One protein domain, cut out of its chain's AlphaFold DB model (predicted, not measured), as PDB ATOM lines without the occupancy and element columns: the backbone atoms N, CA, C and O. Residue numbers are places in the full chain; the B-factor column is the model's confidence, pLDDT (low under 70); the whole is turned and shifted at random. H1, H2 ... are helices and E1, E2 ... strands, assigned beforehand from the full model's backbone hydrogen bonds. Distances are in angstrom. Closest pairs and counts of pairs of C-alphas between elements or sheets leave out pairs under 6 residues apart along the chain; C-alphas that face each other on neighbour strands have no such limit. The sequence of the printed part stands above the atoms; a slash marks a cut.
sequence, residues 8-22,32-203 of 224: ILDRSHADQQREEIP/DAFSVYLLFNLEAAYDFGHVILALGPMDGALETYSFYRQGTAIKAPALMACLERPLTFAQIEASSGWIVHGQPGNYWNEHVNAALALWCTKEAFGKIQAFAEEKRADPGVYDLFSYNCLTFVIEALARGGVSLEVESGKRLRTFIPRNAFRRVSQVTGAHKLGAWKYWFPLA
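Overview. This is residues 8 to 22 and 32 to 203 of the 224 residues of an uncharacterized protein of Eggerthella sp. CAG:298 (UniProt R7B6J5). One strongly twisted sheet runs through the domain, with H4 packed over one face and H1 over its edge strand E11 on the opposite face, while H5 packs on H4 and on strands E2 and E3. Beyond E4 the hairpin E5 and E6 folds back toward the end of E1, while H6 packs on E1 and E2, and the small two-stranded sheet of E9 and E10 packs on H5 through E9. The printed part has 187 residues, with six named helices and eleven named strands in the order H1 E1 H2 E2 E3 E4 H3 E5 E6 E7 H4 E8 H5 E9 H6 E10 E11; the class is mixed, helices and strands. The large sheet is branched and its neighbour pairs are antiparallel. The whole is compact, with a radius of gyration of the C-alphas of 15.2 A and spans of 42 by 38 by 33 A.

Arrangement. E1, residues 34 to 41, has E2, residues 50 to 57, on one side, with N 37 and O 54 2.8 A apart, and E7, residues 114 to 120, on the other, with N 36 and O 118 2.9 A apart. E2 forms a meander, each strand the antiparallel neighbour of the one before, with E3, residues 61 to 69, and E4, residues 75 to 83; N 55 and O 63 are 2.8 A apart, N 68 and O 79 2.9 A. E4 has three neighbours: E3 and E8, residues 141 to 143, on one side, and E5, residues 98 to 103, on the other; N 142 and O 76 are 2.8 A apart, N 102 and O 82 2.9 A. E5 and E6, residues 106 to 111, form a hairpin, with N 101 and O 108 3.0 A apart. E11, residues 191 to 199, pairs with E7, N 117 and O 196 being 2.8 A apart, and bends by 68 degrees at residue 194. H4, residues 122 to 137, is on this sheet at a height of 8.5 A. H5, residues 149 to 159, touches H4, with C-alphas 128 and 156 closest at 5.0 A, at a steep tilt of 42 degrees, opposite ways. H1, residues 8 to 19, is on the sheet too, its C-alpha 16 coming within 6.1 A of C-alpha 199. H3, residues 89 to 94, and H6, residues 177 to 183, are on it; H2, residues 44 to 47, only grazes it. E9, residues 163 to 166, pairs with E10, residues 184 to 188; N 165 and O 186 are 2.9 A apart. Every O i to N i+4 pair is within hydrogen-bond range in H1, H3, H4, H5 and H6; H2 is too short for one.

Along the chain. H1 is 16.5 A long and begins with C-alpha 8 at (38.972, -25.527, 6.633). E3 measures 25.8 A, E4 24.6 A and H4 22.0 A from first to last C-alpha. E11 ends with C-alpha 199 at (31.700, -26.686, -1.986).

Size, cuts and confidence. The C-alphas of Gly 105 and Ser 168, the two farthest apart, are 45.2 A apart. Residues 23 to 31 are not printed; C-alphas 22 and 32 are 23.0 A apart across the cut. Of the links printed whole, none is long. Mean pLDDT of the printed part is 90.1; residues 8 to 17, 45 to 47 and 104 to 105 are under 70.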
ATOM      1  N   ILE A   8      40.437 -25.663   6.744       61.62
ATOM      2  CA  ILE A   8      38.972 -25.527   6.633       61.62
ATOM      3  C   ILE A   8      38.506 -25.864   5.213       61.62
ATOM      4  O   ILE A   8      37.443 -26.465   5.049       61.62
ATOM      5  N   LEU A   9      39.297 -25.513   4.198       55.56
ATOM      6  CA  LEU A   9      38.990 -25.806   2.798       55.56
ATOM      7  C   LEU A   9      39.194 -27.278   2.474       55.56
ATOM      8  O   LEU A   9      38.293 -27.888   1.906       55.56
ATOM      9  N   ASP A  10      40.304 -27.870   2.915       60.31
ATOM     10  CA  ASP A  10      40.561 -29.302   2.735       60.31
ATOM     11  C   ASP A  10      39.465 -30.136   3.400       60.31
ATOM     12  O   ASP A  10      38.950 -31.095   2.821       60.31
ATOM     13  N   ARG A  11      39.020 -29.717   4.592       65.38
ATOM     14  CA  ARG A  11      37.881 -30.341   5.266       65.38
ATOM     15  C   ARG A  11      36.573 -30.142   4.501       65.38
ATOM     16  O   ARG A  11      35.790 -31.078   4.437       65.38
ATOM     17  N   SER A  12      36.341 -28.977   3.900       67.38
ATOM     18  CA  SER A  12      35.110 -28.696   3.141       67.38
ATOM     19  C   SER A  12      35.054 -29.483   1.826       67.38
ATOM     20  O   SER A  12      34.019 -30.053   1.496       67.38
ATOM     21  N   HIS A  13      36.178 -29.623   1.122       66.50
ATOM     22  CA  HIS A  13      36.282 -30.510  -0.040       66.50
ATOM     23  C   HIS A  13      36.170 -31.990   0.349       66.50
ATOM     24  O   HIS A  13      35.502 -32.760  -0.340       66.50
ATOM     25  N   ALA A  14      36.748 -32.403   1.481       68.94
ATOM     26  CA  ALA A  14      36.534 -33.750   2.006       68.94
ATOM     27  C   ALA A  14      35.062 -33.988   2.391       68.94
ATOM     28  O   ALA A  14      34.569 -35.107   2.262       68.94
ATOM     29  N   ASP A  15      34.348 -32.967   2.872       67.81
ATOM     30  CA  ASP A  15      32.905 -33.032   3.124       67.81
ATOM     31  C   ASP A  15      32.131 -33.178   1.801       67.81
ATOM     32  O   ASP A  15      31.274 -34.057   1.712       67.81
ATOM     33  N   GLN A  16      32.504 -32.428   0.751       68.62
ATOM     34  CA  GLN A  16      31.948 -32.575  -0.602       68.62
ATOM     35  C   GLN A  16      32.041 -34.016  -1.106       68.62
ATOM     36  O   GLN A  16      31.041 -34.579  -1.535       68.62
ATOM     37  N   GLN A  17      33.221 -34.632  -1.014       68.19
ATOM     38  CA  GLN A  17      33.438 -36.001  -1.491       68.19
ATOM     39  C   GLN A  17      32.595 -37.040  -0.740       68.19
ATOM     40  O   GLN A  17      32.226 -38.061  -1.312       68.19
ATOM     41  N   ARG A  18      32.273 -36.804   0.539       70.56
ATOM     42  CA  ARG A  18      31.416 -37.716   1.318       70.56
ATOM     43  C   ARG A  18      29.936 -37.577   0.978       70.56
ATOM     44  O   ARG A  18      29.182 -38.524   1.184       70.56
ATOM     45  N   GLU A  19      29.520 -36.402   0.519       72.00
ATOM     46  CA  GLU A  19      28.128 -36.101   0.177       72.00
ATOM     47  C   GLU A  19      27.842 -36.222  -1.328       72.00
ATOM     48  O   GLU A  19      26.673 -36.222  -1.723       72.00
ATOM     49  N   GLU A  20      28.891 -36.356  -2.149       77.62
ATOM     50  CA  GLU A  20      28.790 -36.596  -3.583       77.62
ATOM     51  C   GLU A  20      28.021 -37.891  -3.840       77.62
ATOM     52  O   GLU A  20      28.340 -38.971  -3.338       77.62
ATOM     53  N   ILE A  21      26.985 -37.783  -4.663       79.75
ATOM     54  CA  ILE A  21      26.218 -38.946  -5.083       79.75
ATOM     55  C   ILE A  21      27.005 -39.631  -6.197       79.75
ATOM     56  O   ILE A  21      27.229 -39.002  -7.237       79.75
ATOM     57  N   PRO A  22      27.369 -40.918  -6.052       80.62
ATOM     58  CA  PRO A  22      28.004 -41.664  -7.125       80.62
ATOM     59  C   PRO A  22      27.196 -41.541  -8.415       80.62
ATOM     60  O   PRO A  22      25.978 -41.715  -8.382       80.62
ATOM     61  N   ASP A  32      13.312 -32.036 -20.443       93.00
ATOM     62  CA  ASP A  32      12.356 -30.975 -20.122       93.00
ATOM     63  C   ASP A  32      12.355 -30.588 -18.632       93.00
ATOM     64  O   ASP A  32      11.482 -29.840 -18.179       93.00
ATOM     65  N   ALA A  33      13.319 -31.097 -17.860       97.12
ATOM     66  CA  ALA A  33      13.500 -30.722 -16.468       97.12
ATOM     67  C   ALA A  33      14.032 -29.291 -16.331       97.12
ATOM     68  O   ALA A  33      14.529 -28.670 -17.274       97.12
ATOM     69  N   PHE A  34      13.947 -28.771 -15.110       98.31
ATOM     70  CA  PHE A  34      14.465 -27.459 -14.751       98.31
ATOM     71  C   PHE A  34      15.366 -27.567 -13.531       98.31
ATOM     72  O   PHE A  34      15.082 -28.330 -12.604       98.31
ATOM     73  N   SER A  35      16.435 -26.779 -13.527       97.62
ATOM     74  CA  SER A  35      17.375 -26.709 -12.420       97.62
ATOM     75  C   SER A  35      16.884 -25.753 -11.337       97.62
ATOM     76  O   SER A  35      16.404 -24.651 -11.615       97.62
ATOM     77  N   VAL A  36      17.061 -26.172 -10.087       98.25
ATOM     78  CA  VAL A  36      16.849 -25.351  -8.897       98.25
ATOM     79  C   VAL A  36      18.100 -25.459  -8.041       98.25
ATOM     80  O   VAL A  36      18.419 -26.535  -7.539       98.25
ATOM     81  N   TYR A  37      18.799 -24.345  -7.859       98.19
ATOM     82  CA  TYR A  37      19.960 -24.275  -6.986       98.19
ATOM     83  C   TYR A  37      19.667 -23.404  -5.771       98.19
ATOM     84  O   TYR A  37      18.985 -22.382  -5.860       98.19
ATOM     85  N   LEU A  38      20.206 -23.805  -4.626       98.31
ATOM     86  CA  LEU A  38      20.306 -22.948  -3.453       98.31
ATOM     87  C   LEU A  38      21.781 -22.633  -3.281       98.31
ATOM     88  O   LEU A  38      22.544 -23.516  -2.896       98.31
ATOM     89  N   LEU A  39      22.179 -21.408  -3.599       97.00
ATOM     90  CA  LEU A  39      23.558 -20.953  -3.472       97.00
ATOM     91  C   LEU A  39      23.744 -20.349  -2.083       97.00
ATOM     92  O   LEU A  39      22.926 -19.546  -1.642       97.00
ATOM     93  N   PHE A  40      24.801 -20.736  -1.385       93.81
ATOM     94  CA  PHE A  40      25.067 -20.323  -0.018       93.81
ATOM     95  C   PHE A  40      26.360 -19.532   0.062       93.81
ATOM     96  O   PHE A  40      27.419 -20.002  -0.346       93.81
ATOM     97  N   ASN A  41      26.287 -18.373   0.699       90.56
ATOM     98  CA  ASN A  41      27.451 -17.712   1.264       90.56
ATOM     99  C   ASN A  41      27.476 -18.041   2.758       90.56
ATOM    100  O   ASN A  41      26.815 -17.384   3.558       90.56
ATOM    101  N   LEU A  42      28.181 -19.104   3.153       86.31
ATOM    102  CA  LEU A  42      28.167 -19.605   4.537       86.31
ATOM    103  C   LEU A  42      28.900 -18.694   5.540       86.31
ATOM    104  O   LEU A  42      28.814 -18.943   6.743       86.31
ATOM    105  N   GLU A  43      29.604 -17.671   5.056       77.19
ATOM    106  CA  GLU A  43      30.423 -16.744   5.855       77.19
ATOM    107  C   GLU A  43      29.766 -15.364   5.997       77.19
ATOM    108  O   GLU A  43      30.158 -14.553   6.840       77.19
ATOM    109  N   ALA A  44      28.718 -15.094   5.213       75.12
ATOM    110  CA  ALA A  44      27.934 -13.877   5.342       75.12
ATOM    111  C   ALA A  44      27.380 -13.695   6.766       75.12
ATOM    112  O   ALA A  44      27.053 -14.654   7.471       75.12
ATOM    113  N   ALA A  45      27.230 -12.427   7.161       69.06
ATOM    114  CA  ALA A  45      26.602 -12.014   8.416       69.06
ATOM    115  C   ALA A  45      27.170 -12.728   9.661       69.06
ATOM    116  O   ALA A  45      26.416 -13.315  10.433       69.06
ATOM    117  N   TYR A  46      28.489 -12.654   9.873       69.75
ATOM    118  CA  TYR A  46      29.170 -13.273  11.022       69.75
ATOM    119  C   TYR A  46      28.895 -14.782  11.132       69.75
ATOM    120  O   TYR A  46      28.529 -15.276  12.197       69.75
ATOM    121  N   ASP A  47      29.040 -15.506  10.022       68.62
ATOM    122  CA  ASP A  47      28.859 -16.957   9.933       68.62
ATOM    123  C   ASP A  47      27.428 -17.500  10.137       68.62
ATOM    124  O   ASP A  47      27.237 -18.723  10.210       68.62
ATOM    125  N   PHE A  48      26.394 -16.654  10.211       81.06
ATOM    126  CA  PHE A  48      25.012 -17.143  10.071       81.06
ATOM    127  C   PHE A  48      24.740 -17.628   8.638       81.06
ATOM    128  O   PHE A  48      23.961 -18.566   8.419       81.06
ATOM    129  N   GLY A  49      25.457 -17.040   7.685       88.69
ATOM    130  CA  GLY A  49      25.378 -17.314   6.267       88.69
ATOM    131  C   GLY A  49      24.198 -16.623   5.592       88.69
ATOM    132  O   GLY A  49      23.331 -16.029   6.234       88.69
ATOM    133  N   HIS A  50      24.167 -16.747   4.273       92.88
ATOM    134  CA  HIS A  50      23.122 -16.259   3.383       92.88
ATOM    135  C   HIS A  50      22.773 -17.340   2.361       92.88
ATOM    136  O   HIS A  50      23.610 -18.196   2.067       92.88
ATOM    137  N   VAL A  51      21.540 -17.333   1.853       96.06
ATOM    138  CA  VAL A  51      21.095 -18.265   0.812       96.06
ATOM    139  C   VAL A  51      20.344 -17.530  -0.290       96.06
ATOM    140  O   VAL A  51      19.528 -16.649  -0.027       96.06
ATOM    141  N   ILE A  52      20.629 -17.929  -1.522       97.25
ATOM    142  CA  ILE A  52      20.097 -17.374  -2.759       97.25
ATOM    143  C   ILE A  52      19.396 -18.506  -3.503       97.25
ATOM    144  O   ILE A  52      19.966 -19.585  -3.671       97.25
ATOM    145  N   LEU A  53      18.172 -18.266  -3.965       98.62
ATOM    146  CA  LEU A  53      17.489 -19.186  -4.872       98.62
ATOM    147  C   LEU A  53      17.932 -18.889  -6.303       98.62
ATOM    148  O   LEU A  53      17.856 -17.739  -6.717       98.62
ATOM    149  N   ALA A  54      18.356 -19.896  -7.060       98.25
ATOM    150  CA  ALA A  54      18.679 -19.757  -8.475       98.25
ATOM    151  C   ALA A  54      17.882 -20.762  -9.315       98.25
ATOM    152  O   ALA A  54      17.822 -21.948  -8.988       98.25
ATOM    153  N   LEU A  55      17.250 -20.282 -10.382       98.38
ATOM    154  CA  LEU A  55      16.260 -21.012 -11.172       98.38
ATOM    155  C   LEU A  55      16.578 -20.885 -12.661       98.38
ATOM    156  O   LEU A  55      16.798 -19.779 -13.147       98.38
ATOM    157  N   GLY A  56      16.533 -21.986 -13.407       97.62
ATOM    158  CA  GLY A  56      16.629 -21.924 -14.864       97.62
ATOM    159  C   GLY A  56      16.419 -23.269 -15.556       97.62
ATOM    160  O   GLY A  56      16.239 -24.295 -14.891       97.62
ATOM    161  N   PRO A  57      16.417 -23.285 -16.899       96.94
ATOM    162  CA  PRO A  57      16.456 -24.532 -17.655       96.94
ATOM    163  C   PRO A  57      17.754 -25.298 -17.359       96.94
ATOM    164  O   PRO A  57      18.756 -24.700 -16.961       96.94
ATOM    165  N   MET A  58      17.740 -26.616 -17.570       95.56
ATOM    166  CA  MET A  58      18.956 -27.434 -17.468       95.56
ATOM    167  C   MET A  58      20.084 -26.843 -18.322       95.56
ATOM    168  O   MET A  58      19.856 -26.467 -19.471       95.56
ATOM    169  N   ASP A  59      21.275 -26.726 -17.728       91.81
ATOM    170  CA  ASP A  59      22.507 -26.172 -18.321       91.81
ATOM    171  C   ASP A  59      22.421 -24.727 -18.852       91.81
ATOM    172  O   ASP A  59      23.399 -24.191 -19.379       91.81
ATOM    173  N   GLY A  60      21.273 -24.068 -18.700       95.38
ATOM    174  CA  GLY A  60      21.052 -22.716 -19.182       95.38
ATOM    175  C   GLY A  60      21.300 -21.647 -18.126       95.38
ATOM    176  O   GLY A  60      21.780 -21.902 -17.019       95.38
ATOM    177  N   ALA A  61      20.994 -20.411 -18.512       96.75
ATOM    178  CA  ALA A  61      21.176 -19.257 -17.652       96.75
ATOM    179  C   ALA A  61      20.192 -19.285 -16.472       96.75
ATOM    180  O   ALA A  61      19.009 -19.589 -16.639       96.75
ATOM    181  N   LEU A  62      20.702 -18.957 -15.289       97.19
ATOM    182  CA  LEU A  62      19.962 -18.940 -14.040       97.19
ATOM    183  C   LEU A  62      19.547 -17.513 -13.694       97.19
ATOM    184  O   LEU A  62      20.375 -16.602 -13.686       97.19
ATOM    185  N   GLU A  63      18.277 -17.346 -13.349       96.31
ATOM    186  CA  GLU A  63      17.793 -16.175 -12.626       96.31
ATOM    187  C   GLU A  63      18.010 -16.395 -11.129       96.31
ATOM    188  O   GLU A  63      17.760 -17.499 -10.634       96.31
ATOM    189  N   THR A  64      18.464 -15.375 -10.399       95.81
ATOM    190  CA  THR A  64      18.708 -15.492  -8.953       95.81
ATOM    191  C   THR A  64      17.823 -14.565  -8.141       95.81
ATOM    192  O   THR A  64      17.441 -13.485  -8.572       95.81
ATOM    193  N   TYR A  65      17.509 -15.000  -6.926       96.94
ATOM    194  CA  TYR A  65      16.655 -14.294  -5.986       96.94
ATOM    195  C   TYR A  65      17.351 -14.301  -4.630       96.94
ATOM    196  O   TYR A  65      17.262 -15.254  -3.848       96.94
ATOM    197  N   SER A  66      18.113 -13.243  -4.387       95.12
ATOM    198  CA  SER A  66      18.823 -12.992  -3.140       95.12
ATOM    199  C   SER A  66      17.961 -12.070  -2.283       95.12
ATOM    200  O   SER A  66      17.906 -10.867  -2.522       95.12
ATOM    201  N   PHE A  67      17.231 -12.639  -1.321       94.94
ATOM    202  CA  PHE A  67      16.333 -11.896  -0.432       94.94
ATOM    203  C   PHE A  67      17.099 -11.386   0.790       94.94
ATOM    204  O   PHE A  67      17.534 -12.187   1.613       94.94
ATOM    205  N   TYR A  68      17.270 -10.075   0.935       90.56
ATOM    206  CA  TYR A  68      18.087  -9.485   1.999       90.56
ATOM    207  C   TYR A  68      17.376  -8.323   2.687       90.56
ATOM    208  O   TYR A  68      16.342  -7.829   2.239       90.56
ATOM    209  N   ARG A  69      17.919  -7.917   3.833       90.69
ATOM    210  CA  ARG A  69      17.389  -6.807   4.623       90.69
ATOM    211  C   ARG A  69      18.029  -5.499   4.167       90.69
ATOM    212  O   ARG A  69      19.239  -5.461   3.971       90.69
ATOM    213  N   GLN A  70      17.246  -4.429   4.120       88.69
ATOM    214  CA  GLN A  70      17.771  -3.076   4.013       88.69
ATOM    215  C   GLN A  70      18.316  -2.618   5.378       88.69
ATOM    216  O   GLN A  70      17.567  -2.497   6.351       88.69
ATOM    217  N   GLY A  71      19.618  -2.364   5.478       84.44
ATOM    218  CA  GLY A  71      20.292  -1.940   6.706       84.44
ATOM    219  C   GLY A  71      20.630  -3.089   7.665       84.44
ATOM    220  O   GLY A  71      20.783  -4.243   7.277       84.44
ATOM    221  N   THR A  72      20.793  -2.785   8.957       83.69
ATOM    222  CA  THR A  72      21.284  -3.755   9.964       83.69
ATOM    223  C   THR A  72      20.291  -4.070  11.081       83.69
ATOM    224  O   THR A  72      20.584  -4.894  11.948       83.69
ATOM    225  N   ALA A  73      19.103  -3.458  11.068       89.19
ATOM    226  CA  ALA A  73      18.067  -3.740  12.057       89.19
ATOM    227  C   ALA A  73      17.598  -5.206  11.981       89.19
ATOM    228  O   ALA A  73      17.653  -5.851  10.930       89.19
ATOM    229  N   ILE A  74      17.123  -5.752  13.107       89.88
ATOM    230  CA  ILE A  74      16.594  -7.129  13.163       89.88
ATOM    231  C   ILE A  74      15.434  -7.294  12.179       89.88
ATOM    232  O   ILE A  74      15.407  -8.271  11.431       89.88
ATOM    233  N   LYS A  75      14.534  -6.306  12.164       95.81
ATOM    234  CA  LYS A  75      13.386  -6.208  11.271       95.81
ATOM    235  C   LYS A  75      13.489  -4.925  10.453       95.81
ATOM    236  O   LYS A  75      13.646  -3.851  11.034       95.81
ATOM    237  N   ALA A  76      13.420  -5.038   9.132       94.62
ATOM    238  CA  ALA A  76      13.606  -3.927   8.200       94.62
ATOM    239  C   ALA A  76      12.881  -4.200   6.872       94.62
ATOM    240  O   ALA A  76      12.529  -5.353   6.614       94.62
ATOM    241  N   PRO A  77      12.664  -3.189   6.013       95.38
ATOM    242  CA  PRO A  77      12.249  -3.435   4.635       95.38
ATOM    243  C   PRO A  77      13.159  -4.468   3.966       95.38
ATOM    244  O   PRO A  77      14.375  -4.477   4.186       95.38
ATOM    245  N   ALA A  78      12.564  -5.369   3.195       94.50
ATOM    246  CA  ALA A  78      13.311  -6.340   2.420       94.50
ATOM    247  C   ALA A  78      13.650  -5.798   1.033       94.50
ATOM    248  O   ALA A  78      12.960  -4.935   0.491       94.50
ATOM    249  N   LEU A  79      14.695  -6.363   0.445       92.12
ATOM    250  CA  LEU A  79      15.099  -6.153  -0.934       92.12
ATOM    251  C   LEU A  79      15.339  -7.517  -1.591       92.12
ATOM    252  O   LEU A  79      15.652  -8.503  -0.918       92.12
ATOM    253  N   MET A  80      15.192  -7.565  -2.913       93.44
ATOM    254  CA  MET A  80      15.483  -8.747  -3.721       93.44
ATOM    255  C   MET A  80      16.560  -8.400  -4.742       93.44
ATOM    256  O   MET A  80      16.307  -7.583  -5.616       93.44
ATOM    257  N   ALA A  81      17.750  -8.983  -4.647       91.19
ATOM    258  CA  ALA A  81      18.806  -8.809  -5.642       91.19
ATOM    259  C   ALA A  81      18.847 -10.002  -6.595       91.19
ATOM    260  O   ALA A  81      18.792 -11.153  -6.158       91.19
ATOM    261  N   CYS A  82      18.999  -9.704  -7.879       92.00
ATOM    262  CA  CYS A  82      19.143 -10.678  -8.956       92.00
ATOM    263  C   CYS A  82      20.541 -10.552  -9.567       92.00
ATOM    264  O   CYS A  82      21.237  -9.561  -9.317       92.00
ATOM    265  N   LEU A  83      20.980 -11.534 -10.357       89.00
ATOM    266  CA  LEU A  83      22.232 -11.391 -11.104       89.00
ATOM    267  C   LEU A  83      22.143 -10.180 -12.037       89.00
ATOM    268  O   LEU A  83      21.119  -9.962 -12.679       89.00
ATOM    269  N   GLU A  84      23.238  -9.426 -12.162       82.50
ATOM    270  CA  GLU A  84      23.333  -8.363 -13.177       82.50
ATOM    271  C   GLU A  84      23.118  -8.951 -14.580       82.50
ATOM    272  O   GLU A  84      22.420  -8.387 -15.423       82.50
ATOM    273  N   ARG A  85      23.741 -10.109 -14.819       87.75
ATOM    274  CA  ARG A  85      23.621 -10.902 -16.039       87.75
ATOM    275  C   ARG A  85      23.414 -12.363 -15.652       87.75
ATOM    276  O   ARG A  85      24.262 -12.890 -14.933       87.75
ATOM    277  N   PRO A  86      22.340 -13.022 -16.121       92.25
ATOM    278  CA  PRO A  86      22.121 -14.443 -15.875       92.25
ATOM    279  C   PRO A  86      23.336 -15.294 -16.275       92.25
ATOM    280  O   PRO A  86      23.881 -15.135 -17.369       92.25
ATOM    281  N   LEU A  87      23.751 -16.199 -15.385       94.62
ATOM    282  CA  LEU A  87      24.895 -17.101 -15.561       94.62
ATOM    283  C   LEU A  87      24.424 -18.551 -15.552       94.62
ATOM    284  O   LEU A  87      23.469 -18.886 -14.855       94.62
ATOM    285  N   THR A  88      25.107 -19.431 -16.278       96.81
ATOM    286  CA  THR A  88      24.915 -20.878 -16.111       96.81
ATOM    287  C   THR A  88      25.584 -21.360 -14.824       96.81
ATOM    288  O   THR A  88      26.522 -20.735 -14.325       96.81
ATOM    289  N   PHE A  89      25.156 -22.508 -14.291       95.56
ATOM    290  CA  PHE A  89      25.822 -23.089 -13.118       95.56
ATOM    291  C   PHE A  89      27.302 -23.401 -13.387       95.56
ATOM    292  O   PHE A  89      28.144 -23.142 -12.536       95.56
ATOM    293  N   ALA A  90      27.638 -23.856 -14.600       95.06
ATOM    294  CA  ALA A  90      29.022 -24.100 -15.003       95.06
ATOM    295  C   ALA A  90      29.880 -22.822 -14.977       95.06
ATOM    296  O   ALA A  90      31.057 -22.878 -14.634       95.06
ATOM    297  N   GLN A  91      29.305 -21.660 -15.307       95.19
ATOM    298  CA  GLN A  91      30.006 -20.379 -15.183       95.19
ATOM    299  C   GLN A  91      30.231 -19.991 -13.718       95.19
ATOM    300  O   GLN A  91      31.311 -19.506 -13.394       95.19
ATOM    301  N   ILE A  92      29.247 -20.232 -12.844       93.81
ATOM    302  CA  ILE A  92      29.375 -20.003 -11.394       93.81
ATOM    303  C   ILE A  92      30.444 -20.930 -10.800       93.81
ATOM    304  O   ILE A  92      31.274 -20.499 -10.008       93.81
ATOM    305  N   GLU A  93      30.472 -22.200 -11.196       92.12
ATOM    306  CA  GLU A  93      31.503 -23.143 -10.761       92.12
ATOM    307  C   GLU A  93      32.893 -22.722 -11.258       92.12
ATOM    308  O   GLU A  93      33.844 -22.679 -10.475       92.12
ATOM    309  N   ALA A  94      33.010 -22.318 -12.528       91.62
ATOM    310  CA  ALA A  94      34.264 -21.840 -13.108       91.62
ATOM    311  C   ALA A  94      34.781 -20.551 -12.445       91.62
ATOM    312  O   ALA A  94      35.993 -20.355 -12.353       91.62
ATOM    313  N   SER A  95      33.889 -19.688 -11.948       89.12
ATOM    314  CA  SER A  95      34.257 -18.506 -11.160       89.12
ATOM    315  C   SER A  95      34.500 -18.816  -9.682       89.12
ATOM    316  O   SER A  95      34.695 -17.892  -8.894       89.12
ATOM    317  N   SER A  96      34.501 -20.096  -9.291       88.56
ATOM    318  CA  SER A  96      34.605 -20.528  -7.894       88.56
ATOM    319  C   SER A  96      33.545 -19.870  -7.008       88.56
ATOM    320  O   SER A  96      33.839 -19.436  -5.906       88.56
ATOM    321  N   GLY A  97      32.316 -19.732  -7.508       89.12
ATOM    322  CA  GLY A  97      31.208 -19.166  -6.747       89.12
ATOM    323  C   GLY A  97      31.195 -17.638  -6.654       89.12
ATOM    324  O   GLY A  97      30.344 -17.081  -5.964       89.12
ATOM    325  N   TRP A  98      32.088 -16.924  -7.343       89.69
ATOM    326  CA  TRP A  98      31.980 -15.469  -7.463       89.69
ATOM    327  C   TRP A  98      30.872 -15.087  -8.441       89.69
ATOM    328  O   TRP A  98      30.910 -15.452  -9.620       89.69
ATOM    329  N   ILE A  99      29.894 -14.327  -7.952       90.19
ATOM    330  CA  ILE A  99      28.757 -13.835  -8.729       90.19
ATOM    331  C   ILE A  99      28.611 -12.322  -8.589       90.19
ATOM    332  O   ILE A  99      28.954 -11.744  -7.559       90.19
ATOM    333  N   VAL A 100      28.056 -11.689  -9.624       87.12
ATOM    334  CA  VAL A 100      27.700 -10.266  -9.607       87.12
ATOM    335  C   VAL A 100      26.187 -10.150  -9.526       87.12
ATOM    336  O   VAL A 100      25.482 -10.491 -10.479       87.12
ATOM    337  N   HIS A 101      25.683  -9.672  -8.396       85.50
ATOM    338  CA  HIS A 101      24.254  -9.471  -8.180       85.50
ATOM    339  C   HIS A 101      23.967  -8.078  -7.637       85.50
ATOM    340  O   HIS A 101      24.865  -7.373  -7.180       85.50
ATOM    341  N   GLY A 102      22.711  -7.666  -7.740       77.50
ATOM    342  CA  GLY A 102      22.245  -6.425  -7.161       77.50
ATOM    343  C   GLY A 102      21.021  -5.860  -7.848       77.50
ATOM    344  O   GLY A 102      20.188  -6.592  -8.382       77.50
ATOM    345  N   GLN A 103      20.904  -4.543  -7.784       70.94
ATOM    346  CA  GLN A 103      19.852  -3.771  -8.436       70.94
ATOM    347  C   GLN A 103      20.477  -2.938  -9.559       70.94
ATOM    348  O   GLN A 103      21.642  -2.559  -9.442       70.94
ATOM    349  N   PRO A 104      19.739  -2.589 -10.626       69.25
ATOM    350  CA  PRO A 104      20.232  -1.654 -11.631       69.25
ATOM    351  C   PRO A 104      20.825  -0.381 -11.010       69.25
ATOM    352  O   PRO A 104      20.153   0.346 -10.280       69.25
ATOM    353  N   GLY A 105      22.110  -0.134 -11.286       69.56
ATOM    354  CA  GLY A 105      22.881   0.981 -10.717       69.56
ATOM    355  C   GLY A 105      23.569   0.692  -9.374       69.56
ATOM    356  O   GLY A 105      24.281   1.559  -8.871       69.56
ATOM    357  N   ASN A 106      23.388  -0.502  -8.803       72.06
ATOM    358  CA  ASN A 106      23.997  -0.968  -7.556       72.06
ATOM    359  C   ASN A 106      24.289  -2.472  -7.614       72.06
ATOM    360  O   ASN A 106      23.514  -3.286  -7.104       72.06
ATOM    361  N   TYR A 107      25.385  -2.832  -8.273       77.19
ATOM    362  CA  TYR A 107      25.827  -4.214  -8.413       77.19
ATOM    363  C   TYR A 107      27.073  -4.466  -7.583       77.19
ATOM    364  O   TYR A 107      27.930  -3.593  -7.441       77.19
ATOM    365  N   TRP A 108      27.192  -5.684  -7.074       81.06
ATOM    366  CA  TRP A 108      28.323  -6.073  -6.259       81.06
ATOM    367  C   TRP A 108      28.683  -7.538  -6.420       81.06
ATOM    368  O   TRP A 108      27.882  -8.370  -6.843       81.06
ATOM    369  N   ASN A 109      29.925  -7.831  -6.051       83.00
ATOM    370  CA  ASN A 109      30.429  -9.188  -5.998       83.00
ATOM    371  C   ASN A 109      30.017  -9.849  -4.682       83.00
ATOM    372  O   ASN A 109      30.342  -9.344  -3.606       83.00
ATOM    373  N   GLU A 110      29.357 -10.994  -4.773       85.19
ATOM    374  CA  GLU A 110      29.146 -11.910  -3.657       85.19
ATOM    375  C   GLU A 110      29.835 -13.239  -3.970       85.19
ATOM    376  O   GLU A 110      29.809 -13.722  -5.101       85.19
ATOM    377  N   HIS A 111      30.474 -13.820  -2.958       86.75
ATOM    378  CA  HIS A 111      31.036 -15.159  -3.044       86.75
ATOM    379  C   HIS A 111      30.068 -16.155  -2.407       86.75
ATOM    380  O   HIS A 111      29.857 -16.133  -1.192       86.75
ATOM    381  N   VAL A 112      29.491 -17.042  -3.214       90.38
ATOM    382  CA  VAL A 112      28.766 -18.216  -2.726       90.38
ATOM    383  C   VAL A 112      29.759 -19.368  -2.619       90.38
ATOM    384  O   VAL A 112      30.311 -19.807  -3.611       90.38
ATOM    385  N   ASN A 113      30.023 -19.848  -1.408       87.88
ATOM    386  CA  ASN A 113      31.012 -20.902  -1.152       87.88
ATOM    387  C   ASN A 113      30.406 -22.314  -1.133       87.88
ATOM    388  O   ASN A 113      31.132 -23.299  -1.015       87.88
ATOM    389  N   ALA A 114      29.088 -22.435  -1.284       91.81
ATOM    390  CA  ALA A 114      28.433 -23.725  -1.409       91.81
ATOM    391  C   ALA A 114      27.150 -23.668  -2.245       91.81
ATOM    392  O   ALA A 114      26.551 -22.606  -2.408       91.81
ATOM    393  N   ALA A 115      26.691 -24.819  -2.738       95.44
ATOM    394  CA  ALA A 115      25.388 -24.937  -3.384       95.44
ATOM    395  C   ALA A 115      24.700 -26.275  -3.100       95.44
ATOM    396  O   ALA A 115      25.356 -27.313  -3.027       95.44
ATOM    397  N   LEU A 116      23.367 -26.258  -2.999       96.06
ATOM    398  CA  LEU A 116      22.529 -27.442  -3.219       96.06
ATOM    399  C   LEU A 116      22.020 -27.423  -4.655       96.06
ATOM    400  O   LEU A 116      21.492 -26.401  -5.088       96.06
ATOM    401  N   ALA A 117      22.141 -28.541  -5.361       95.69
ATOM    402  CA  ALA A 117      21.717 -28.691  -6.745       95.69
ATOM    403  C   ALA A 117      20.561 -29.682  -6.860       95.69
ATOM    404  O   ALA A 117      20.679 -30.859  -6.499       95.69
ATOM    405  N   LEU A 118      19.444 -29.195  -7.392       96.69
ATOM    406  CA  LEU A 118      18.216 -29.948  -7.593       96.69
ATOM    407  C   LEU A 118      17.774 -29.852  -9.051       96.69
ATOM    408  O   LEU A 118      18.050 -28.867  -9.738       96.69
ATOM    409  N   TRP A 119      16.976 -30.821  -9.480       97.38
ATOM    410  CA  TRP A 119      16.113 -30.663 -10.641       97.38
ATOM    411  C   TRP A 119      14.661 -30.993 -10.288       97.38
ATOM    412  O   TRP A 119      14.378 -31.788  -9.386       97.38
ATOM    413  N   CYS A 120      13.723 -30.350 -10.980       97.88
ATOM    414  CA  CYS A 120      12.289 -30.555 -10.797       97.88
ATOM    415  C   CYS A 120      11.535 -30.502 -12.134       97.88
ATOM    416  O   CYS A 120      12.110 -30.209 -13.185       97.88
ATOM    417  N   THR A 121      10.241 -30.821 -12.094       97.75
ATOM    418  CA  THR A 121       9.361 -30.741 -13.264       97.75
ATOM    419  C   THR A 121       9.048 -29.287 -13.617       97.75
ATOM    420  O   THR A 121       9.096 -28.398 -12.765       97.75
ATOM    421  N   LYS A 122       8.627 -29.045 -14.864       97.69
ATOM    422  CA  LYS A 122       8.158 -27.727 -15.319       97.69
ATOM    423  C   LYS A 122       7.047 -27.138 -14.441       97.69
ATOM    424  O   LYS A 122       7.017 -25.930 -14.218       97.69
ATOM    425  N   GLU A 123       6.132 -27.972 -13.948       98.19
ATOM    426  CA  GLU A 123       5.034 -27.521 -13.085       98.19
ATOM    427  C   GLU A 123       5.552 -27.017 -11.734       98.19
ATOM    428  O   GLU A 123       5.186 -25.921 -11.305       98.19
ATOM    429  N   ALA A 124       6.417 -27.795 -11.075       98.50
ATOM    430  CA  ALA A 124       7.029 -27.395  -9.814       98.50
ATOM    431  C   ALA A 124       7.853 -26.115 -10.005       98.50
ATOM    432  O   ALA A 124       7.657 -25.145  -9.273       98.50
ATOM    433  N   PHE A 125       8.692 -26.084 -11.043       98.56
ATOM    434  CA  PHE A 125       9.492 -24.922 -11.415       98.56
ATOM    435  C   PHE A 125       8.644 -23.661 -11.588       98.56
ATOM    436  O   PHE A 125       8.935 -22.642 -10.967       98.56
ATOM    437  N   GLY A 126       7.564 -23.736 -12.373       98.62
ATOM    438  CA  GLY A 126       6.696 -22.588 -12.637       98.62
ATOM    439  C   GLY A 126       6.079 -22.000 -11.367       98.62
ATOM    440  O   GLY A 126       5.994 -20.782 -11.237       98.62
ATOM    441  N   LYS A 127       5.704 -22.841 -10.392       98.75
ATOM    442  CA  LYS A 127       5.165 -22.377  -9.100       98.75
ATOM    443  C   LYS A 127       6.235 -21.734  -8.216       98.75
ATOM    444  O   LYS A 127       5.956 -20.726  -7.571       98.75
ATOM    445  N   ILE A 128       7.442 -22.304  -8.191       98.81
ATOM    446  CA  ILE A 128       8.581 -21.747  -7.446       98.81
ATOM    447  C   ILE A 128       8.948 -20.378  -8.029       98.81
ATOM    448  O   ILE A 128       9.054 -19.401  -7.291       98.81
ATOM    449  N   GLN A 129       9.089 -20.303  -9.356       98.62
ATOM    450  CA  GLN A 129       9.434 -19.076 -10.067       98.62
ATOM    451  C   GLN A 129       8.365 -18.000  -9.883       98.62
ATOM    452  O   GLN A 129       8.706 -16.874  -9.539       98.62
ATOM    453  N   ALA A 130       7.082 -18.333 -10.047       98.62
ATOM    454  CA  ALA A 130       5.999 -17.366  -9.883       98.62
ATOM    455  C   ALA A 130       6.018 -16.708  -8.495       98.62
ATOM    456  O   ALA A 130       5.875 -15.493  -8.389       98.62
ATOM    457  N   PHE A 131       6.261 -17.487  -7.436       98.69
ATOM    458  CA  PHE A 131       6.387 -16.945  -6.084       98.69
ATOM    459  C   PHE A 131       7.642 -16.082  -5.904       98.69
ATOM    460  O   PHE A 131       7.592 -15.048  -5.241       98.69
ATOM    461  N   ALA A 132       8.770 -16.494  -6.484       98.38
ATOM    462  CA  ALA A 132      10.006 -15.723  -6.422       98.38
ATOM    463  C   ALA A 132       9.867 -14.364  -7.136       98.38
ATOM    464  O   ALA A 132      10.300 -13.348  -6.595       98.38
ATOM    465  N   GLU A 133       9.193 -14.328  -8.287       98.12
ATOM    466  CA  GLU A 133       8.893 -13.099  -9.033       98.12
ATOM    467  C   GLU A 133       7.873 -12.209  -8.306       98.12
ATOM    468  O   GLU A 133       8.055 -10.995  -8.234       98.12
ATOM    469  N   GLU A 134       6.840 -12.789  -7.683       97.81
ATOM    470  CA  GLU A 134       5.911 -12.043  -6.822       97.81
ATOM    471  C   GLU A 134       6.662 -11.375  -5.660       97.81
ATOM    472  O   GLU A 134       6.518 -10.177  -5.421       97.81
ATOM    473  N   LYS A 135       7.542 -12.126  -4.983       97.25
ATOM    474  CA  LYS A 135       8.387 -11.591  -3.906       97.25
ATOM    475  C   LYS A 135       9.437 -10.606  -4.384       97.25
ATOM    476  O   LYS A 135       9.853  -9.755  -3.611       97.25
ATOM    477  N   ARG A 136       9.888 -10.694  -5.629       95.44
ATOM    478  CA  ARG A 136      10.766  -9.684  -6.217       95.44
ATOM    479  C   ARG A 136      10.020  -8.370  -6.449       95.44
ATOM    480  O   ARG A 136      10.594  -7.315  -6.197       95.44
ATOM    481  N   ALA A 137       8.775  -8.435  -6.919       95.81
ATOM    482  CA  ALA A 137       7.942  -7.260  -7.163       95.81
ATOM    483  C   ALA A 137       7.501  -6.569  -5.861       95.81
ATOM    484  O   ALA A 137       7.477  -5.342  -5.802       95.81
ATOM    485  N   ASP A 138       7.205  -7.350  -4.817       96.00
ATOM    486  CA  ASP A 138       6.908  -6.857  -3.469       96.00
ATOM    487  C   ASP A 138       7.660  -7.671  -2.394       96.00
ATOM    488  O   ASP A 138       7.138  -8.655  -1.846       96.00
ATOM    489  N   PRO A 139       8.911  -7.282  -2.070       93.81
ATOM    490  CA  PRO A 139       9.728  -7.992  -1.084       93.81
ATOM    491  C   PRO A 139       9.167  -7.933   0.341       93.81
ATOM    492  O   PRO A 139       9.446  -8.813   1.160       93.81
ATOM    493  N   GLY A 140       8.370  -6.911   0.662       96.06
ATOM    494  CA  GLY A 140       7.816  -6.714   1.994       96.06
ATOM    495  C   GLY A 140       8.881  -6.454   3.067       96.06
ATOM    496  O   GLY A 140       9.694  -5.537   2.963       96.06
ATOM    497  N   VAL A 141       8.836  -7.230   4.155       96.88
ATOM    498  CA  VAL A 141       9.654  -7.018   5.360       96.88
ATOM    499  C   VAL A 141      10.537  -8.229   5.621       96.88
ATOM    500  O   VAL A 141      10.066  -9.364   5.657       96.88
ATOM    501  N   TYR A 142      11.811  -7.960   5.872       96.25
ATOM    502  CA  TYR A 142      12.783  -8.935   6.328       96.25
ATOM    503  C   TYR A 142      12.811  -8.942   7.854       96.25
ATOM    504  O   TYR A 142      12.919  -7.890   8.489       96.25
ATOM    505  N   ASP A 143      12.780 -10.129   8.448       95.12
ATOM    506  CA  ASP A 143      13.030 -10.343   9.869       95.12
ATOM    507  C   ASP A 143      14.071 -11.447  10.036       95.12
ATOM    508  O   ASP A 143      13.880 -12.571   9.570       95.12
ATOM    509  N   LEU A 144      15.171 -11.133  10.722       90.25
ATOM    510  CA  LEU A 144      16.302 -12.046  10.889       90.25
ATOM    511  C   LEU A 144      15.911 -13.420  11.445       90.25
ATOM    512  O   LEU A 144      16.548 -14.414  11.091       90.25
ATOM    513  N   PHE A 145      14.889 -13.479  12.298       90.19
ATOM    514  CA  PHE A 145      14.490 -14.694  12.999       90.19
ATOM    515  C   PHE A 145      13.231 -15.326  12.414       90.19
ATOM    516  O   PHE A 145      13.163 -16.553  12.335       90.19
ATOM    517  N   SER A 146      12.236 -14.525  12.014       92.88
ATOM    518  CA  SER A 146      10.941 -15.066  11.575       92.88
ATOM    519  C   SER A 146      10.780 -15.181  10.060       92.88
ATOM    520  O   SER A 146      10.064 -16.070   9.604       92.88
ATOM    521  N   TYR A 147      11.406 -14.307   9.268       96.44
ATOM    522  CA  TYR A 147      11.242 -14.304   7.812       96.44
ATOM    523  C   TYR A 147      12.476 -13.720   7.117       96.44
ATOM    524  O   TYR A 147      12.566 -12.521   6.852       96.44
ATOM    525  N   ASN A 148      13.446 -14.593   6.861       95.06
ATOM    526  CA  ASN A 148      14.753 -14.246   6.316       95.06
ATOM    527  C   ASN A 148      14.995 -14.929   4.959       95.06
ATOM    528  O   ASN A 148      14.090 -15.561   4.409       95.06
ATOM    529  N   CYS A 149      16.214 -14.828   4.423       96.25
ATOM    530  CA  CYS A 149      16.589 -15.450   3.150       96.25
ATOM    531  C   CYS A 149      16.260 -16.949   3.087       96.25
ATOM    532  O   CYS A 149      15.691 -17.412   2.104       96.25
ATOM    533  N   LEU A 150      16.520 -17.708   4.156       97.44
ATOM    534  CA  LEU A 150      16.206 -19.133   4.199       97.44
ATOM    535  C   LEU A 150      14.703 -19.395   4.256       97.44
ATOM    536  O   LEU A 150      14.228 -20.292   3.562       97.44
ATOM    537  N   THR A 151      13.950 -18.631   5.053       97.38
ATOM    538  CA  THR A 151      12.488 -18.774   5.101       97.38
ATOM    539  C   THR A 151      11.871 -18.515   3.728       97.38
ATOM    540  O   THR A 151      11.049 -19.313   3.285       97.38
ATOM    541  N   PHE A 152      12.323 -17.467   3.031       98.31
ATOM    542  CA  PHE A 152      11.912 -17.168   1.658       98.31
ATOM    543  C   PHE A 152      12.160 -18.358   0.721       98.31
ATOM    544  O   PHE A 152      11.237 -18.804   0.044       98.31
ATOM    545  N   VAL A 153      13.378 -18.909   0.716       98.38
ATOM    546  CA  VAL A 153      13.729 -20.046  -0.149       98.38
ATOM    547  C   VAL A 153      12.884 -21.279   0.177       98.38
ATOM    548  O   VAL A 153      12.370 -21.929  -0.731       98.38
ATOM    549  N   ILE A 154      12.706 -21.602   1.462       98.00
ATOM    550  CA  ILE A 154      11.880 -22.740   1.892       98.00
ATOM    551  C   ILE A 154      10.426 -22.552   1.451       98.00
ATOM    552  O   ILE A 154       9.807 -23.511   0.992       98.00
ATOM    553  N   GLU A 155       9.879 -21.341   1.568       98.19
ATOM    554  CA  GLU A 155       8.519 -21.060   1.115       98.19
ATOM    555  C   GLU A 155       8.403 -21.172  -0.408       98.19
ATOM    556  O   GLU A 155       7.484 -21.838  -0.885       98.19
ATOM    557  N   ALA A 156       9.356 -20.619  -1.163       98.69
ATOM    558  CA  ALA A 156       9.390 -20.723  -2.621       98.69
ATOM    559  C   ALA A 156       9.392 -22.190  -3.078       98.69
ATOM    560  O   ALA A 156       8.542 -22.589  -3.874       98.69
ATOM    561  N   LEU A 157      10.275 -23.018  -2.508       98.69
ATOM    562  CA  LEU A 157      10.313 -24.462  -2.758       98.69
ATOM    563  C   LEU A 157       8.976 -25.138  -2.424       98.69
ATOM    564  O   LEU A 157       8.468 -25.934  -3.216       98.69
ATOM    565  N   ALA A 158       8.367 -24.782  -1.290       98.50
ATOM    566  CA  ALA A 158       7.093 -25.350  -0.867       98.50
ATOM    567  C   ALA A 158       5.948 -25.030  -1.844       98.50
ATOM    568  O   ALA A 158       5.061 -25.868  -2.016       98.50
ATOM    569  N   ARG A 159       5.977 -23.882  -2.542       98.56
ATOM    570  CA  ARG A 159       5.011 -23.577  -3.620       98.56
ATOM    571  C   ARG A 159       5.108 -24.568  -4.781       98.56
ATOM    572  O   ARG A 159       4.085 -24.915  -5.364       98.56
ATOM    573  N   GLY A 160       6.307 -25.069  -5.068       98.38
ATOM    574  CA  GLY A 160       6.547 -26.156  -6.023       98.38
ATOM    575  C   GLY A 160       6.291 -27.561  -5.481       98.38
ATOM    576  O   GLY A 160       6.522 -28.525  -6.202       98.38
ATOM    577  N   GLY A 161       5.851 -27.710  -4.227       98.38
ATOM    578  CA  GLY A 161       5.727 -29.015  -3.571       98.38
ATOM    579  C   GLY A 161       7.067 -29.630  -3.152       98.38
ATOM    580  O   GLY A 161       7.120 -30.821  -2.853       98.38
ATOM    581  N   VAL A 162       8.141 -28.836  -3.114       98.31
ATOM    582  CA  VAL A 162       9.492 -29.279  -2.755       98.31
ATOM    583  C   VAL A 162       9.760 -29.010  -1.276       98.31
ATOM    584  O   VAL A 162       9.429 -27.947  -0.750       98.31
ATOM    585  N   SER A 163      10.394 -29.956  -0.583       97.56
ATOM    586  CA  SER A 163      10.833 -29.757   0.802       97.56
ATOM    587  C   SER A 163      12.207 -30.357   1.072       97.56
ATOM    588  O   SER A 163      12.544 -31.418   0.553       97.56
ATOM    589  N   LEU A 164      12.994 -29.657   1.892       97.12
ATOM    590  CA  LEU A 164      14.318 -30.093   2.328       97.12
ATOM    591  C   LEU A 164      14.221 -30.833   3.662       97.12
ATOM    592  O   LEU A 164      13.531 -30.391   4.589       97.12
ATOM    593  N   GLU A 165      14.959 -31.929   3.781       96.06
ATOM    594  CA  GLU A 165      14.907 -32.831   4.927       96.06
ATOM    595  C   GLU A 165      16.302 -33.102   5.495       96.06
ATOM    596  O   GLU A 165      17.311 -33.072   4.787       96.06
ATOM    597  N   VAL A 166      16.345 -33.358   6.803       93.75
ATOM    598  CA  VAL A 166      17.548 -33.817   7.512       93.75
ATOM    599  C   VAL A 166      17.606 -35.346   7.530       93.75
ATOM    600  O   VAL A 166      16.625 -36.004   7.202       93.75
ATOM    601  N   GLU A 167      18.716 -35.918   8.001       89.81
ATOM    602  CA  GLU A 167      18.995 -37.365   7.921       89.81
ATOM    603  C   GLU A 167      17.877 -38.248   8.491       89.81
ATOM    604  O   GLU A 167      17.535 -39.278   7.922       89.81
ATOM    605  N   SER A 168      17.219 -37.792   9.560       91.12
ATOM    606  CA  SER A 168      16.062 -38.476  10.158       91.12
ATOM    607  C   SER A 168      14.778 -38.503   9.300       91.12
ATOM    608  O   SER A 168      13.740 -38.921   9.808       91.12
ATOM    609  N   GLY A 169      14.789 -37.972   8.070       89.50
ATOM    610  CA  GLY A 169      13.608 -37.808   7.202       89.50
ATOM    611  C   GLY A 169      12.649 -36.697   7.649       89.50
ATOM    612  O   GLY A 169      11.574 -36.497   7.092       89.50
ATOM    613  N   LYS A 170      13.001 -35.954   8.703       93.31
ATOM    614  CA  LYS A 170      12.214 -34.810   9.171       93.31
ATOM    615  C   LYS A 170      12.514 -33.593   8.308       93.31
ATOM    616  O   LYS A 170      13.667 -33.345   7.954       93.31
ATOM    617  N   ARG A 171      11.495 -32.758   8.087       93.50
ATOM    618  CA  ARG A 171      11.671 -31.434   7.472       93.50
ATOM    619  C   ARG A 171      12.739 -30.631   8.204       93.50
ATOM    620  O   ARG A 171      12.808 -30.653   9.439       93.50
ATOM    621  N   LEU A 172      13.537 -29.895   7.440       93.69
ATOM    622  CA  LEU A 172      14.542 -28.993   7.970       93.69
ATOM    623  C   LEU A 172      13.907 -27.991   8.950       93.69
ATOM    624  O   LEU A 172      12.928 -27.319   8.637       93.69
ATOM    625  N   ARG A 173      14.481 -27.887  10.155       90.75
ATOM    626  CA  ARG A 173      14.082 -26.916  11.187       90.75
ATOM    627  C   ARG A 173      15.289 -26.084  11.601       90.75
ATOM    628  O   ARG A 173      16.064 -26.491  12.471       90.75
ATOM    629  N   THR A 174      15.480 -24.966  10.914       91.50
ATOM    630  CA  THR A 174      16.469 -23.921  11.204       91.50
ATOM    631  C   THR A 174      16.081 -22.665  10.430       91.50
ATOM    632  O   THR A 174      15.493 -22.776   9.359       91.50
ATOM    633  N   PHE A 175      16.435 -21.496  10.955       88.56
ATOM    634  CA  PHE A 175      16.380 -20.219  10.235       88.56
ATOM    635  C   PHE A 175      17.788 -19.726   9.851       88.56
ATOM    636  O   PHE A 175      17.924 -18.676   9.241       88.56
ATOM    637  N   ILE A 176      18.840 -20.471  10.218       90.19
ATOM    638  CA  ILE A 176      20.244 -20.141   9.939       90.19
ATOM    639  C   ILE A 176      20.673 -20.845   8.638       90.19
ATOM    640  O   ILE A 176      20.752 -22.084   8.653       90.19
ATOM    641  N   PRO A 177      20.979 -20.110   7.547       90.81
ATOM    642  CA  PRO A 177      21.399 -20.678   6.262       90.81
ATOM    643  C   PRO A 177      22.587 -21.637   6.361       90.81
ATOM    644  O   PRO A 177      22.538 -22.737   5.811       90.81
ATOM    645  N   ARG A 178      23.618 -21.293   7.144       89.56
ATOM    646  CA  ARG A 178      24.788 -22.167   7.322       89.56
ATOM    647  C   ARG A 178      24.426 -23.540   7.885       89.56
ATOM    648  O   ARG A 178      24.923 -24.571   7.431       89.56
ATOM    649  N   ASN A 179      23.526 -23.562   8.865       91.12
ATOM    650  CA  ASN A 179      23.033 -24.805   9.451       91.12
ATOM    651  C   ASN A 179      22.095 -25.550   8.500       91.12
ATOM    652  O   ASN A 179      22.042 -26.775   8.565       91.12
ATOM    653  N   ALA A 180      21.358 -24.841   7.640       93.00
ATOM    654  CA  ALA A 180      20.521 -25.464   6.622       93.00
ATOM    655  C   ALA A 180      21.371 -26.305   5.675       93.00
ATOM    656  O   ALA A 180      21.184 -27.516   5.614       93.00
ATOM    657  N   PHE A 181      22.365 -25.689   5.037       92.81
ATOM    658  CA  PHE A 181      23.244 -26.380   4.100       92.81
ATOM    659  C   PHE A 181      23.901 -27.628   4.714       92.81
ATOM    660  O   PHE A 181      23.841 -28.721   4.150       92.81
ATOM    661  N   ARG A 182      24.447 -27.492   5.930       88.69
ATOM    662  CA  ARG A 182      25.111 -28.596   6.645       88.69
ATOM    663  C   ARG A 182      24.177 -29.745   7.024       88.69
ATOM    664  O   ARG A 182      24.615 -30.884   7.066       88.69
ATOM    665  N   ARG A 183      22.912 -29.463   7.350       91.62
ATOM    666  CA  ARG A 183      21.980 -30.470   7.896       91.62
ATOM    667  C   ARG A 183      21.089 -31.116   6.847       91.62
ATOM    668  O   ARG A 183      20.544 -32.182   7.117       91.62
ATOM    669  N   VAL A 184      20.886 -30.462   5.705       93.94
ATOM    670  CA  VAL A 184      20.086 -31.018   4.615       93.94
ATOM    671  C   VAL A 184      20.782 -32.256   4.070       93.94
ATOM    672  O   VAL A 184      21.957 -32.215   3.729       93.94
ATOM    673  N   SER A 185      20.054 -33.357   3.977       91.56
ATOM    674  CA  SER A 185      20.565 -34.629   3.461       91.56
ATOM    675  C   SER A 185      19.655 -35.221   2.391       91.56
ATOM    676  O   SER A 185      20.105 -36.044   1.594       91.56
ATOM    677  N   GLN A 186      18.382 -34.821   2.358       92.25
ATOM    678  CA  GLN A 186      17.380 -35.327   1.427       92.25
ATOM    679  C   GLN A 186      16.470 -34.204   0.921       92.25
ATOM    680  O   GLN A 186      16.400 -33.116   1.502       92.25
ATOM    681  N   VAL A 187      15.779 -34.493  -0.179       94.94
ATOM    682  CA  VAL A 187      14.720 -33.661  -0.746       94.94
ATOM    683  C   VAL A 187      13.526 -34.538  -1.090       94.94
ATOM    684  O   VAL A 187      13.691 -35.663  -1.556       94.94
ATOM    685  N   THR A 188      12.336 -33.983  -0.896       96.19
ATOM    686  CA  THR A 188      11.061 -34.554  -1.341       96.19
ATOM    687  C   THR A 188      10.428 -33.592  -2.342       96.19
ATOM    688  O   THR A 188      10.494 -32.379  -2.143       96.19
ATOM    689  N   GLY A 189       9.827 -34.115  -3.416       95.69
ATOM    690  CA  GLY A 189       9.176 -33.318  -4.472       95.69
ATOM    691  C   GLY A 189      10.117 -32.773  -5.555       95.69
ATOM    692  O   GLY A 189       9.659 -32.172  -6.521       95.69
ATOM    693  N   ALA A 190      11.421 -33.007  -5.419       96.44
ATOM    694  CA  ALA A 190      12.446 -32.743  -6.424       96.44
ATOM    695  C   ALA A 190      13.526 -33.828  -6.340       96.44
ATOM    696  O   ALA A 190      13.507 -34.664  -5.435       96.44
ATOM    697  N   HIS A 191      14.469 -33.806  -7.272       95.19
ATOM    698  CA  HIS A 191      15.545 -34.784  -7.353       95.19
ATOM    699  C   HIS A 191      16.898 -34.116  -7.188       95.19
ATOM    700  O   HIS A 191      17.090 -32.949  -7.525       95.19
ATOM    701  N   LYS A 192      17.849 -34.886  -6.671       94.31
ATOM    702  CA  LYS A 192      19.230 -34.452  -6.525       94.31
ATOM    703  C   LYS A 192      19.889 -34.355  -7.903       94.31
ATOM    704  O   LYS A 192      19.746 -35.280  -8.701       94.31
ATOM    705  N   LEU A 193      20.599 -33.262  -8.171       91.69
ATOM    706  CA  LEU A 193      21.282 -33.021  -9.441       91.69
ATOM    707  C   LEU A 193      22.803 -33.041  -9.254       91.69
ATOM    708  O   LEU A 193      23.321 -32.397  -8.341       91.69
ATOM    709  N   GLY A 194      23.518 -33.748 -10.131       88.56
ATOM    710  CA  GLY A 194      24.982 -33.788 -10.123       88.56
ATOM    711  C   GLY A 194      25.547 -34.229  -8.770       88.56
ATOM    712  O   GLY A 194      25.081 -35.203  -8.176       88.56
ATOM    713  N   ALA A 195      26.523 -33.477  -8.253       87.19
ATOM    714  CA  ALA A 195      27.136 -33.747  -6.951       87.19
ATOM    715  C   ALA A 195      26.193 -33.498  -5.761       87.19
ATOM    716  O   ALA A 195      26.566 -33.811  -4.635       87.19
ATOM    717  N   TRP A 196      24.978 -32.973  -5.994       90.44
ATOM    718  CA  TRP A 196      23.969 -32.585  -5.000       90.44
ATOM    719  C   TRP A 196      24.381 -31.450  -4.066       90.44
ATOM    720  O   TRP A 196      23.631 -30.486  -3.922       90.44
ATOM    721  N   LYS A 197      25.555 -31.556  -3.447       91.50
ATOM    722  CA  LYS A 197      26.195 -30.533  -2.635       91.50
ATOM    723  C   LYS A 197      27.538 -30.174  -3.241       91.50
ATOM    724  O   LYS A 197      28.398 -31.028  -3.426       91.50
ATOM    725  N   TYR A 198      27.706 -28.892  -3.510       90.44
ATOM    726  CA  TYR A 198      28.935 -28.318  -4.030       90.44
ATOM    727  C   TYR A 198      29.566 -27.475  -2.931       90.44
ATOM    728  O   TYR A 198      28.861 -26.725  -2.255       90.44
ATOM    729  N   TRP A 199      30.882 -27.593  -2.778       88.31
ATOM    730  CA  TRP A 199      31.700 -26.686  -1.986       88.31
ATOM    731  C   TRP A 199      32.654 -25.997  -2.956       88.31
ATOM    732  O   TRP A 199      33.503 -26.642  -3.568       88.31
ATOM    733  N   PHE A 200      32.467 -24.698  -3.155       86.50
ATOM    734  CA  PHE A 200      33.319 -23.943  -4.063       86.50
ATOM    735  C   PHE A 200      34.633 -23.595  -3.355       86.50
ATOM    736  O   PHE A 200      34.617 -23.260  -2.164       86.50
ATOM    737  N   PRO A 201      35.777 -23.681  -4.052       78.75
ATOM    738  CA  PRO A 201      37.049 -23.289  -3.469       78.75
ATOM    739  C   PRO A 201      37.046 -21.785  -3.183       78.75
ATOM    740  O   PRO A 201      36.481 -20.999  -3.939       78.75
ATOM    741  N   LEU A 202      37.727 -21.360  -2.117       70.00
ATOM    742  CA  LEU A 202      37.970 -19.935  -1.900       70.00
ATOM    743  C   LEU A 202      38.929 -19.431  -2.984       70.00
ATOM    744  O   LEU A 202      40.114 -19.762  -2.978       70.00
ATOM    745  N   ALA A 203      38.414 -18.620  -3.904       71.19
ATOM    746  CA  ALA A 203      39.208 -17.938  -4.917       71.19
ATOM    747  C   ALA A 203      39.465 -16.476  -4.539       71.19
ATOM    748  O   ALA A 203      38.730 -15.875  -3.750       71.19
TER     749      ALA A 203